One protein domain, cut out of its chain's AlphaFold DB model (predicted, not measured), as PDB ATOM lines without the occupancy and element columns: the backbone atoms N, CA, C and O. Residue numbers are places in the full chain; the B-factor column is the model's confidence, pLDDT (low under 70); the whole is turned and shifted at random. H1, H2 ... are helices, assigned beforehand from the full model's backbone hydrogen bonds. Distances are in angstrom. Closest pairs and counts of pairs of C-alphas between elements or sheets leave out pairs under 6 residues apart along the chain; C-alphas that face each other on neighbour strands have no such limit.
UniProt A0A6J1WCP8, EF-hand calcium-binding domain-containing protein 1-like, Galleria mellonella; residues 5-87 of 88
ATOM      1  N   SER A   5     176.982  88.814 145.118       87.88
ATOM      2  CA  SER A   5     175.960  88.216 145.986       87.88
ATOM      3  C   SER A   5     176.603  87.500 147.171       87.88
ATOM      4  O   SER A   5     176.274  87.800 148.316       87.88
ATOM      5  N   THR A   6     177.637  86.693 146.916       89.31
ATOM      6  CA  THR A   6     178.413  86.027 147.970       89.31
ATOM      7  C   THR A   6     179.067  87.035 148.920       89.31
ATOM      8  O   THR A   6     179.083  86.829 150.133       89.31
ATOM      9  N   PHE A   7     179.590  88.151 148.402       89.00
ATOM     10  CA  PHE A   7     180.115  89.238 149.236       89.00
ATOM     11  C   PHE A   7     179.053  89.784 150.185       89.00
ATOM     12  O   PHE A   7     179.300  89.889 151.384       89.00
ATOM     13  N   ARG A   8     177.872  90.111 149.652       88.00
ATOM     14  CA  ARG A   8     176.762  90.684 150.418       88.00
ATOM     15  C   ARG A   8     176.329  89.738 151.534       88.00
ATOM     16  O   ARG A   8     176.235  90.159 152.686       88.00
ATOM     17  N   ASP A   9     176.169  88.460 151.208       88.75
ATOM     18  CA  ASP A   9     175.777  87.433 152.169       88.75
ATOM     19  C   ASP A   9     176.801  87.278 153.292       88.75
ATOM     20  O   ASP A   9     176.424  87.157 154.456       88.75
ATOM     21  N   VAL A  10     178.098  87.307 152.981       89.06
ATOM     22  CA  VAL A  10     179.143  87.225 154.010       89.06
ATOM     23  C   VAL A  10     179.139  88.474 154.890       89.06
ATOM     24  O   VAL A  10     179.206  88.356 156.113       89.06
ATOM     25  N   MET A  11     179.033  89.662 154.294       87.31
ATOM     26  CA  MET A  11     179.045  90.928 155.029       87.31
ATOM     27  C   MET A  11     177.863  91.041 155.997       87.31
ATOM     28  O   MET A  11     178.069  91.385 157.161       87.31
ATOM     29  N   HIS A  12     176.659  90.660 155.569       86.50
ATOM     30  CA  HIS A  12     175.491  90.635 156.448       86.50
ATOM     31  C   HIS A  12     175.531  89.483 157.457       86.50
ATOM     32  O   HIS A  12     175.424  89.722 158.653       86.50
ATOM     33  N   ASN A  13     175.710  88.235 157.015       86.31
ATOM     34  CA  ASN A  13     175.509  87.078 157.896       86.31
ATOM     35  C   ASN A  13     176.695  86.799 158.828       86.31
ATOM     36  O   ASN A  13     176.509  86.237 159.904       86.31
ATOM     37  N   THR A  14     177.924  87.130 158.414       86.31
ATOM     38  CA  THR A  14     179.136  86.814 159.196       86.31
ATOM     39  C   THR A  14     179.580  87.983 160.065       86.31
ATOM     40  O   THR A  14     180.058  87.769 161.178       86.31
ATOM     41  N   PHE A  15     179.449  89.211 159.558       80.62
ATOM     42  CA  PHE A  15     179.947  90.414 160.231       80.62
ATOM     43  C   PHE A  15     178.840  91.303 160.805       80.62
ATOM     44  O   PHE A  15     179.168  92.325 161.403       80.62
ATOM     45  N   ASP A  16     177.568  90.915 160.645       81.00
ATOM     46  CA  ASP A  16     176.386  91.657 161.112       81.00
ATOM     47  C   ASP A  16     176.403  93.132 160.670       81.00
ATOM     48  O   ASP A  16     175.990  94.048 161.382       81.00
ATOM     49  N   LEU A  17     176.946  93.386 159.473       78.69
ATOM     50  CA  LEU A  17     176.995  94.724 158.898       78.69
ATOM     51  C   LEU A  17     175.612  95.072 158.357       78.69
ATOM     52  O   LEU A  17     175.278  94.787 157.209       78.69
ATOM     53  N   VAL A  18     174.793  95.683 159.208       69.62
ATOM     54  CA  VAL A  18     173.487  96.232 158.833       69.62
ATOM     55  C   VAL A  18     173.690  97.649 158.296       69.62
ATOM     56  O   VAL A  18     173.577  98.634 159.022       69.62
ATOM     57  N   THR A  19     174.056  97.746 157.019       75.56
ATOM     58  CA  THR A  19     174.208  99.018 156.295       75.56
ATOM     59  C   THR A  19     173.292  99.056 155.076       75.56
ATOM     60  O   THR A  19     172.808  98.015 154.631       75.56
ATOM     61  N   GLU A  20     173.085 100.243 154.505       82.25
ATOM     62  CA  GLU A  20     172.394 100.394 153.221       82.25
ATOM     63  C   GLU A  20     173.061  99.534 152.138       82.25
ATOM     64  O   GLU A  20     174.292  99.446 152.064       82.25
ATOM     65  N   GLU A  21     172.249  98.915 151.275       81.38
ATOM     66  CA  GLU A  21     172.752  98.078 150.181       81.38
ATOM     67  C   GLU A  21     173.717  98.859 149.290       81.38
ATOM     68  O   GLU A  21     174.766  98.345 148.911       81.38
ATOM     69  N   THR A  22     173.418 100.134 149.041       83.25
ATOM     70  CA  THR A  22     174.273 101.030 148.266       83.25
ATOM     71  C   THR A  22     175.673 101.130 148.870       83.25
ATOM     72  O   THR A  22     176.649 101.081 148.128       83.25
ATOM     73  N   ILE A  23     175.819 101.167 150.199       85.69
ATOM     74  CA  ILE A  23     177.140 101.197 150.848       85.69
ATOM     75  C   ILE A  23     177.897  99.884 150.620       85.69
ATOM     76  O   ILE A  23     179.086  99.923 150.299       85.69
ATOM     77  N   LEU A  24     177.238  98.727 150.716       87.75
ATOM     78  CA  LEU A  24     177.882  97.434 150.440       87.75
ATOM     79  C   LEU A  24     178.323  97.315 148.978       87.75
ATOM     80  O   LEU A  24     179.419  96.827 148.696       87.75
ATOM     81  N   GLU A  25     177.512  97.815 148.049       85.88
ATOM     82  CA  GLU A  25     177.872  97.887 146.632       85.88
ATOM     83  C   GLU A  25     179.060  98.822 146.399       85.88
ATOM     84  O   GLU A  25     179.964  98.506 145.624       85.88
ATOM     85  N   ARG A  26     179.124  99.943 147.120       86.88
ATOM     86  CA  ARG A  26     180.280 100.840 147.077       86.88
ATOM     87  C   ARG A  26     181.534 100.185 147.646       86.88
ATOM     88  O   ARG A  26     182.582 100.280 147.016       86.88
ATOM     89  N   MET A  27     181.442  99.472 148.767       88.56
ATOM     90  CA  MET A  27     182.571  98.714 149.322       88.56
ATOM     91  C   MET A  27     183.111  97.696 148.315       88.56
ATOM     92  O   MET A  27     184.322  97.641 148.091       88.56
ATOM     93  N   TRP A  28     182.212  96.951 147.667       87.38
ATOM     94  CA  TRP A  28     182.554  96.032 146.587       87.38
ATOM     95  C   TRP A  28     183.327  96.739 145.468       87.38
ATOM     96  O   TRP A  28     184.446  96.338 145.138       87.38
ATOM     97  N   VAL A  29     182.764  97.824 144.924       86.12
ATOM     98  CA  VAL A  29     183.356  98.578 143.809       86.12
ATOM     99  C   VAL A  29     184.717  99.156 144.195       86.12
ATOM    100  O   VAL A  29     185.658  99.081 143.408       86.12
ATOM    101  N   THR A  30     184.861  99.700 145.402       87.06
ATOM    102  CA  THR A  30     186.132 100.252 145.890       87.06
ATOM    103  C   THR A  30     187.208  99.165 146.004       87.06
ATOM    104  O   THR A  30     188.367  99.409 145.660       87.06
ATOM    105  N   TRP A  31     186.856  97.950 146.435       86.94
ATOM    106  CA  TRP A  31     187.814  96.842 146.534       86.94
ATOM    107  C   TRP A  31     188.156  96.227 145.170       86.94
ATOM    108  O   TRP A  31     189.312  95.864 144.939       86.94
ATOM    109  N   GLU A  32     187.189  96.157 144.253       82.88
ATOM    110  CA  GLU A  32     187.389  95.701 142.872       82.88
ATOM    111  C   GLU A  32     188.276  96.682 142.079       82.88
ATOM    112  O   GLU A  32     189.281  96.277 141.487       82.88
ATOM    113  N   ARG A  33     187.989  97.993 142.145       74.19
ATOM    114  CA  ARG A  33     188.757  99.056 141.461       74.19
ATOM    115  C   ARG A  33     190.230  99.093 141.867       74.19
ATOM    116  O   ARG A  33     191.085  99.368 141.030       74.19
ATOM    117  N   GLY A  34     190.538  98.807 143.132       66.62
ATOM    118  CA  GLY A  34     191.905  98.839 143.659       66.62
ATOM    119  C   GLY A  34     192.825  97.723 143.152       66.62
ATOM    120  O   GLY A  34     194.018  97.750 143.456       66.62
ATOM    121  N   THR A  35     192.305  96.737 142.406       60.41
ATOM    122  CA  THR A  35     193.062  95.532 142.032       60.41
ATOM    123  C   THR A  35     192.797  95.116 140.583       60.41
ATOM    124  O   THR A  35     192.106  94.135 140.344       60.41
ATOM    125  N   SER A  36     193.365  95.837 139.608       54.12
ATOM    126  CA  SER A  36     193.497  95.454 138.182       54.12
ATOM    127  C   SER A  36     192.449  94.455 137.645       54.12
ATOM    128  O   SER A  36     192.807  93.357 137.201       54.12
ATOM    129  N   GLY A  37     191.156  94.778 137.726       53.00
ATOM    130  CA  GLY A  37     190.116  93.907 137.181       53.00
ATOM    131  C   GLY A  37     188.698  94.322 137.542       53.00
ATOM    132  O   GLY A  37     188.195  93.909 138.575       53.00
ATOM    133  N   GLY A  38     188.056  95.071 136.643       56.78
ATOM    134  CA  GLY A  38     186.598  95.216 136.567       56.78
ATOM    135  C   GLY A  38     185.988  94.059 135.777       56.78
ATOM    136  O   GLY A  38     185.418  94.264 134.709       56.78
ATOM    137  N   GLU A  39     186.203  92.835 136.257       64.25
ATOM    138  CA  GLU A  39     185.738  91.600 135.608       64.25
ATOM    139  C   GLU A  39     184.443  91.061 136.247       64.25
ATOM    140  O   GLU A  39     184.031  89.941 135.951       64.25
ATOM    141  N   GLY A  40     183.791  91.841 137.123       71.31
ATOM    142  CA  GLY A  40     182.539  91.460 137.782       71.31
ATOM    143  C   GLY A  40     182.733  90.460 138.923       71.31
ATOM    144  O   GLY A  40     181.782  89.800 139.341       71.31
ATOM    145  N   ALA A  41     183.965  90.315 139.419       79.50
ATOM    146  CA  ALA A  41     184.303  89.411 140.509       79.50
ATOM    147  C   ALA A  41     185.509  89.923 141.305       79.50
ATOM    148  O   ALA A  41     186.575  90.216 140.759       79.50
ATOM    149  N   LEU A  42     185.386  89.912 142.630       85.06
ATOM    150  CA  LEU A  42     186.457  90.278 143.543       85.06
ATOM    151  C   LEU A  42     187.517  89.175 143.576       85.06
ATOM    152  O   LEU A  42     187.254  88.008 143.897       85.06
ATOM    153  N   LYS A  43     188.758  89.534 143.240       85.69
ATOM    154  CA  LYS A  43     189.906  88.629 143.379       85.69
ATOM    155  C   LYS A  43     190.148  88.341 144.863       85.69
ATOM    156  O   LYS A  43     189.963  89.211 145.709       85.69
ATOM    157  N   PHE A  44     190.605  87.128 145.178       84.62
ATOM    158  CA  PHE A  44     190.838  86.712 146.568       84.62
ATOM    159  C   PHE A  44     191.799  87.657 147.307       84.62
ATOM    160  O   PHE A  44     191.560  88.016 148.454       84.62
ATOM    161  N   GLU A  45     192.847  88.127 146.629       85.81
ATOM    162  CA  GLU A  45     193.791  89.094 147.192       85.81
ATOM    163  C   GLU A  45     193.117  90.421 147.578       85.81
ATOM    164  O   GLU A  45     193.344  90.933 148.674       85.81
ATOM    165  N   ALA A  46     192.262  90.956 146.702       86.19
ATOM    166  CA  ALA A  46     191.517  92.188 146.941       86.19
ATOM    167  C   ALA A  46     190.546  92.031 148.121       86.19
ATOM    168  O   ALA A  46     190.479  92.893 148.995       86.19
ATOM    169  N   TRP A  47     189.873  90.881 148.188       86.31
ATOM    170  CA  TRP A  47     188.962  90.527 149.272       86.31
ATOM    171  C   TRP A  47     189.670  90.455 150.627       86.31
ATOM    172  O   TRP A  47     189.259  91.115 151.579       86.31
ATOM    173  N   VAL A  48     190.780  89.716 150.713       87.88
ATOM    174  CA  VAL A  48     191.547  89.582 151.962       87.88
ATOM    175  C   VAL A  48     192.135  90.927 152.395       87.88
ATOM    176  O   VAL A  48     192.098  91.257 153.581       87.88
ATOM    177  N   LYS A  49     192.635  91.741 151.455       87.94
ATOM    178  CA  LYS A  49     193.131  93.096 151.748       87.94
ATOM    179  C   LYS A  49     192.019  94.015 152.261       87.94
ATOM    180  O   LYS A  49     192.246  94.733 153.234       87.94
ATOM    181  N   GLY A  50     190.841  93.983 151.640       87.88
ATOM    182  CA  GLY A  50     189.667  94.748 152.065       87.88
ATOM    183  C   GLY A  50     189.220  94.380 153.478       87.88
ATOM    184  O   GLY A  50     189.154  95.244 154.354       87.88
ATOM    185  N   LEU A  51     189.042  93.081 153.742       88.50
ATOM    186  CA  LEU A  51     188.688  92.572 155.069       88.50
ATOM    187  C   LEU A  51     189.740  92.894 156.131       88.50
ATOM    188  O   LEU A  51     189.387  93.240 157.257       88.50
ATOM    189  N   SER A  52     191.030  92.804 155.796       90.38
ATOM    190  CA  SER A  52     192.103  93.149 156.731       90.38
ATOM    191  C   SER A  52     191.992  94.602 157.187       90.38
ATOM    192  O   SER A  52     192.086  94.862 158.384       90.38
ATOM    193  N   LYS A  53     191.741  95.539 156.262       89.44
ATOM    194  CA  LYS A  53     191.550  96.962 156.591       89.44
ATOM    195  C   LYS A  53     190.292  97.182 157.425       89.44
ATOM    196  O   LYS A  53     190.340  97.895 158.422       89.44
ATOM    197  N   LEU A  54     189.190  96.534 157.056       85.62
ATOM    198  CA  LEU A  54     187.912  96.682 157.745       85.62
ATOM    199  C   LEU A  54     187.961  96.160 159.190       85.62
ATOM    200  O   LEU A  54     187.552  96.851 160.118       85.62
ATOM    201  N   LEU A  55     188.486  94.948 159.390       86.12
ATOM    202  CA  LEU A  55     188.439  94.254 160.680       86.12
ATOM    203  C   LEU A  55     189.635  94.582 161.578       86.12
ATOM    204  O   LEU A  55     189.493  94.671 162.798       86.12
ATOM    205  N   ARG A  56     190.829  94.734 160.992       88.88
ATOM    206  CA  ARG A  56     192.102  94.859 161.723       88.88
ATOM    207  C   ARG A  56     192.890  96.126 161.396       88.88
ATOM    208  O   ARG A  56     193.938  96.322 162.001       88.88
ATOM    209  N   GLY A  57     192.408  96.967 160.483       88.50
ATOM    210  CA  GLY A  57     193.098  98.203 160.125       88.50
ATOM    211  C   GLY A  57     193.115  99.207 161.271       88.50
ATOM    212  O   GLY A  57     192.260  99.151 162.168       88.50
ATOM    213  N   THR A  58     194.076 100.129 161.233       92.56
ATOM    214  CA  THR A  58     194.141 101.259 162.171       92.56
ATOM    215  C   THR A  58     192.966 102.215 161.964       92.56
ATOM    216  O   THR A  58     192.218 102.114 160.988       92.56
ATOM    217  N   VAL A  59     192.779 103.162 162.885       90.62
ATOM    218  CA  VAL A  59     191.730 104.184 162.744       90.62
ATOM    219  C   VAL A  59     191.923 104.972 161.446       90.62
ATOM    220  O   VAL A  59     190.962 105.191 160.716       90.62
ATOM    221  N   GLU A  60     193.162 105.317 161.109       91.44
ATOM    222  CA  GLU A  60     193.519 106.031 159.882       91.44
ATOM    223  C   GLU A  60     193.202 105.200 158.634       91.44
ATOM    224  O   GLU A  60     192.609 105.715 157.687       91.44
ATOM    225  N   GLU A  61     193.533 103.904 158.634       89.31
ATOM    226  CA  GLU A  61     193.227 103.008 157.511       89.31
ATOM    227  C   GLU A  61     191.722 102.815 157.321       89.31
ATOM    228  O   GLU A  61     191.244 102.763 156.186       89.31
ATOM    229  N   ARG A  62     190.963 102.735 158.419       88.38
ATOM    230  CA  ARG A  62     189.499 102.640 158.382       88.38
ATOM    231  C   ARG A  62     188.870 103.931 157.878       88.38
ATOM    232  O   ARG A  62     187.982 103.860 157.039       88.38
ATOM    233  N   ILE A  63     189.345 105.096 158.326       89.81
ATOM    234  CA  ILE A  63     188.874 106.398 157.828       89.81
ATOM    235  C   ILE A  63     189.169 106.530 156.336       89.81
ATOM    236  O   ILE A  63     188.270 106.878 155.577       89.81
ATOM    237  N   ALA A  64     190.388 106.204 155.900       89.31
ATOM    238  CA  ALA A  64     190.751 106.232 154.486       89.31
ATOM    239  C   ALA A  64     189.900 105.254 153.663       89.31
ATOM    240  O   ALA A  64     189.486 105.570 152.548       89.31
ATOM    241  N   HIS A  65     189.597 104.076 154.218       88.44
ATOM    242  CA  HIS A  65     188.699 103.127 153.580       88.44
ATOM    243  C   HIS A  65     187.274 103.680 153.460       88.44
ATOM    244  O   HIS A  65     186.729 103.651 152.359       88.44
ATOM    245  N   CYS A  66     186.696 104.211 154.540       87.94
ATOM    246  CA  CYS A  66     185.379 104.845 154.514       87.94
ATOM    247  C   CYS A  66     185.345 105.999 153.509       87.94
ATOM    248  O   CYS A  66     184.433 106.068 152.696       87.94
ATOM    249  N   PHE A  67     186.367 106.855 153.494       89.06
ATOM    250  CA  PHE A  67     186.471 107.948 152.532       89.06
ATOM    251  C   PHE A  67     186.411 107.433 151.089       89.06
ATOM    252  O   PHE A  67     185.597 107.905 150.307       89.06
ATOM    253  N   ALA A  68     187.180 106.391 150.762       88.06
ATOM    254  CA  ALA A  68     187.182 105.781 149.431       88.06
ATOM    255  C   ALA A  68     185.871 105.054 149.058       88.06
ATOM    256  O   ALA A  68     185.664 104.705 147.896       88.06
ATOM    257  N   VAL A  69     185.004 104.756 150.028       88.69
ATOM    258  CA  VAL A  69     183.652 104.226 149.780       88.69
ATOM    259  C   VAL A  69     182.691 105.368 149.435       88.69
ATOM    260  O   VAL A  69     181.872 105.206 148.526       88.69
ATOM    261  N   TYR A  70     182.832 106.511 150.119       87.88
ATOM    262  CA  TYR A  70     182.002 107.705 149.936       87.88
ATOM    263  C   TYR A  70     182.367 108.542 148.703       87.88
ATOM    264  O   TYR A  70     181.474 109.083 148.062       87.88
ATOM    265  N   ASP A  71     183.650 108.626 148.363       89.12
ATOM    266  CA  ASP A  71     184.151 109.314 147.171       89.12
ATOM    267  C   ASP A  71     183.754 108.515 145.910       89.12
ATOM    268  O   ASP A  71     184.290 107.435 145.615       89.12
ATOM    269  N   LEU A  72     182.722 108.979 145.195       82.88
ATOM    270  CA  LEU A  72     182.115 108.211 144.108       82.88
ATOM    271  C   LEU A  72     182.961 108.266 142.842       82.88
ATOM    272  O   LEU A  72     183.124 107.240 142.152       82.88
ATOM    273  N   ASN A  73     183.464 109.464 142.556       83.50
ATOM    274  CA  ASN A  73     184.228 109.813 141.366       83.50
ATOM    275  C   ASN A  73     185.752 109.667 141.560       83.50
ATOM    276  O   ASN A  73     186.479 109.685 140.565       83.50
ATOM    277  N   ASN A  74     186.210 109.406 142.789       83.62
ATOM    278  CA  ASN A  74     187.613 109.271 143.174       83.62
ATOM    279  C   ASN A  74     188.421 110.556 142.905       83.62
ATOM    280  O   ASN A  74     189.567 110.484 142.446       83.62
ATOM    281  N   ASP A  75     187.808 111.723 143.131       87.31
ATOM    282  CA  ASP A  75     188.435 113.040 142.960       87.31
ATOM    283  C   ASP A  75     189.190 113.525 144.213       87.31
ATOM    284  O   ASP A  75     189.879 114.550 144.172       87.31
ATOM    285  N   GLY A  76     189.129 112.756 145.305       87.38
ATOM    286  CA  GLY A  76     189.785 113.076 146.568       87.38
ATOM    287  C   GLY A  76     188.982 114.025 147.458       87.38
ATOM    288  O   GLY A  76     189.501 114.464 148.486       87.38
ATOM    289  N   CYS A  77     187.736 114.337 147.100       89.06
ATOM    290  CA  CYS A  77     186.777 115.105 147.883       89.06
ATOM    291  C   CYS A  77     185.454 114.327 148.014       89.06
ATOM    292  O   CYS A  77     185.116 113.497 147.186       89.06
ATOM    293  N   ILE A  78     184.681 114.605 149.069       88.94
ATOM    294  CA  ILE A  78     183.291 114.130 149.170       88.94
ATOM    295  C   ILE A  78     182.393 115.337 148.938       88.94
ATOM    296  O   ILE A  78     182.322 116.252 149.767       88.94
ATOM    297  N   SER A  79     181.723 115.360 147.794       90.12
ATOM    298  CA  SER A  79     180.741 116.385 147.460       90.12
ATOM    299  C   SER A  79     179.436 116.185 148.240       90.12
ATOM    300  O   SER A  79     179.129 115.110 148.760       90.12
ATOM    301  N   LYS A  80     178.625 117.248 148.334       87.62
ATOM    302  CA  LYS A  80     177.310 117.167 148.995       87.62
ATOM    303  C   LYS A  80     176.402 116.149 148.313       87.62
ATOM    304  O   LYS A  80     175.689 115.435 149.007       87.62
ATOM    305  N   ASP A  81     176.445 116.081 146.988       86.69
ATOM    306  CA  ASP A  81     175.603 115.174 146.212       86.69
ATOM    307  C   ASP A  81     175.964 113.707 146.487       86.69
ATOM    308  O   ASP A  81     175.072 112.881 146.674       86.69
ATOM    309  N   GLU A  82     177.258 113.394 146.612       85.88
ATOM    310  CA  GLU A  82     177.739 112.058 146.995       85.88
ATOM    311  C   GLU A  82     177.316 111.686 148.416       85.88
ATOM    312  O   GLU A  82     176.840 110.578 148.653       85.88
ATOM    313  N   MET A  83     177.408 112.635 149.351       84.94
ATOM    314  CA  MET A  83     176.948 112.440 150.725       84.94
ATOM    315  C   MET A  83     175.432 112.189 150.795       84.94
ATOM    316  O   MET A  83     174.988 111.307 151.522       84.94
ATOM    317  N   PHE A  84     174.624 112.930 150.028       84.00
ATOM    318  CA  PHE A  84     173.169 112.735 149.986       84.00
ATOM    319  C   PHE A  84     172.752 111.420 149.327       84.00
ATOM    320  O   PHE A  84     171.706 110.879 149.677       84.00
ATOM    321  N   LEU A  85     173.536 110.912 148.374       79.62
ATOM    322  CA  LEU A  85     173.247 109.639 147.718       79.62
ATOM    323  C   LEU A  85     173.443 108.442 148.660       79.62
ATOM    324  O   LEU A  85     172.770 107.433 148.487       79.62
ATOM    325  N   LEU A  86     174.360 108.561 149.623       75.62
ATOM    326  CA  LEU A  86     174.782 107.475 150.518       75.62
ATOM    327  C   LEU A  86     174.192 107.545 151.936       75.62
ATOM    328  O   LEU A  86     174.535 106.710 152.766       75.62
ATOM    329  N   LEU A  87     173.378 108.559 152.236       69.94
ATOM    330  CA  LEU A  87     172.730 108.766 153.541       69.94
ATOM    331  C   LEU A  87     171.196 108.655 153.455       69.94
ATOM    332  O   LEU A  87     170.497 109.346 154.205       69.94
TER     333      LEU A  87
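What this domain is: This is residues 5 to 87 of the 88 residues of the protein "EF-hand calcium-binding domain-containing protein 1-like" of Galleria mellonella (UniProt A0A6J1WCP8). H2, H3 and H4 cross in a triangle of touching helices, H2 nearest the middle, with H1 and H5 at opposite ends. The printed part has 83 residues with five named helices, H1 to H5 in chain order, and no named strand: all helix. It is compact and rounded, radius of gyration of the C-alphas 12.5 A, spanning 32 by 29 by 27 A.

Where its parts are: H2, residues 21 to 33, is 18.3 A long; H3, 44 to 56, 17.3 A; H4, 59 to 70, 16.5 A; H1, 5 to 15, 15.0 A; H5, 80 to 85. C-alpha 5 is at (175.960, 88.216, 145.986), C-alpha 85 at (173.247, 109.639, 147.718).

How they stand to each other: H2 touches H3 at a steep tilt of 58 degrees, with residues 31 to 32 alone; closest C-alphas Trp 31 and Ala 46, 6.0 A. H4 touches H2 with residues 68 to 70 alone, about perpendicular at 76 degrees; closest C-alphas Arg 26 and Val 69, 5.5 A. H3, with residues 53 to 54 alone, touches H4, with 61 to 65 alone, at a steep tilt of 57 degrees; closest C-alphas Leu 54 and Arg 62, 6.2 A. H1 is close to H2 but not clearly touching, C-alphas of Arg 8 and Leu 24 6.8 A apart; likewise H5 and H4, Tyr 70 and Glu 82, 6.8 A. Every O i to N i+4 pair is within hydrogen-bond range in H2, H3, H4 and H5; in H1, 6 of 7.

The domain as a whole: The C-alphas farthest apart, Phe 44 and Lys 80, are 33.4 A apart. The printed part has no cut and no long link. Residues 18, 34 to 39 and 87 have pLDDT under 70.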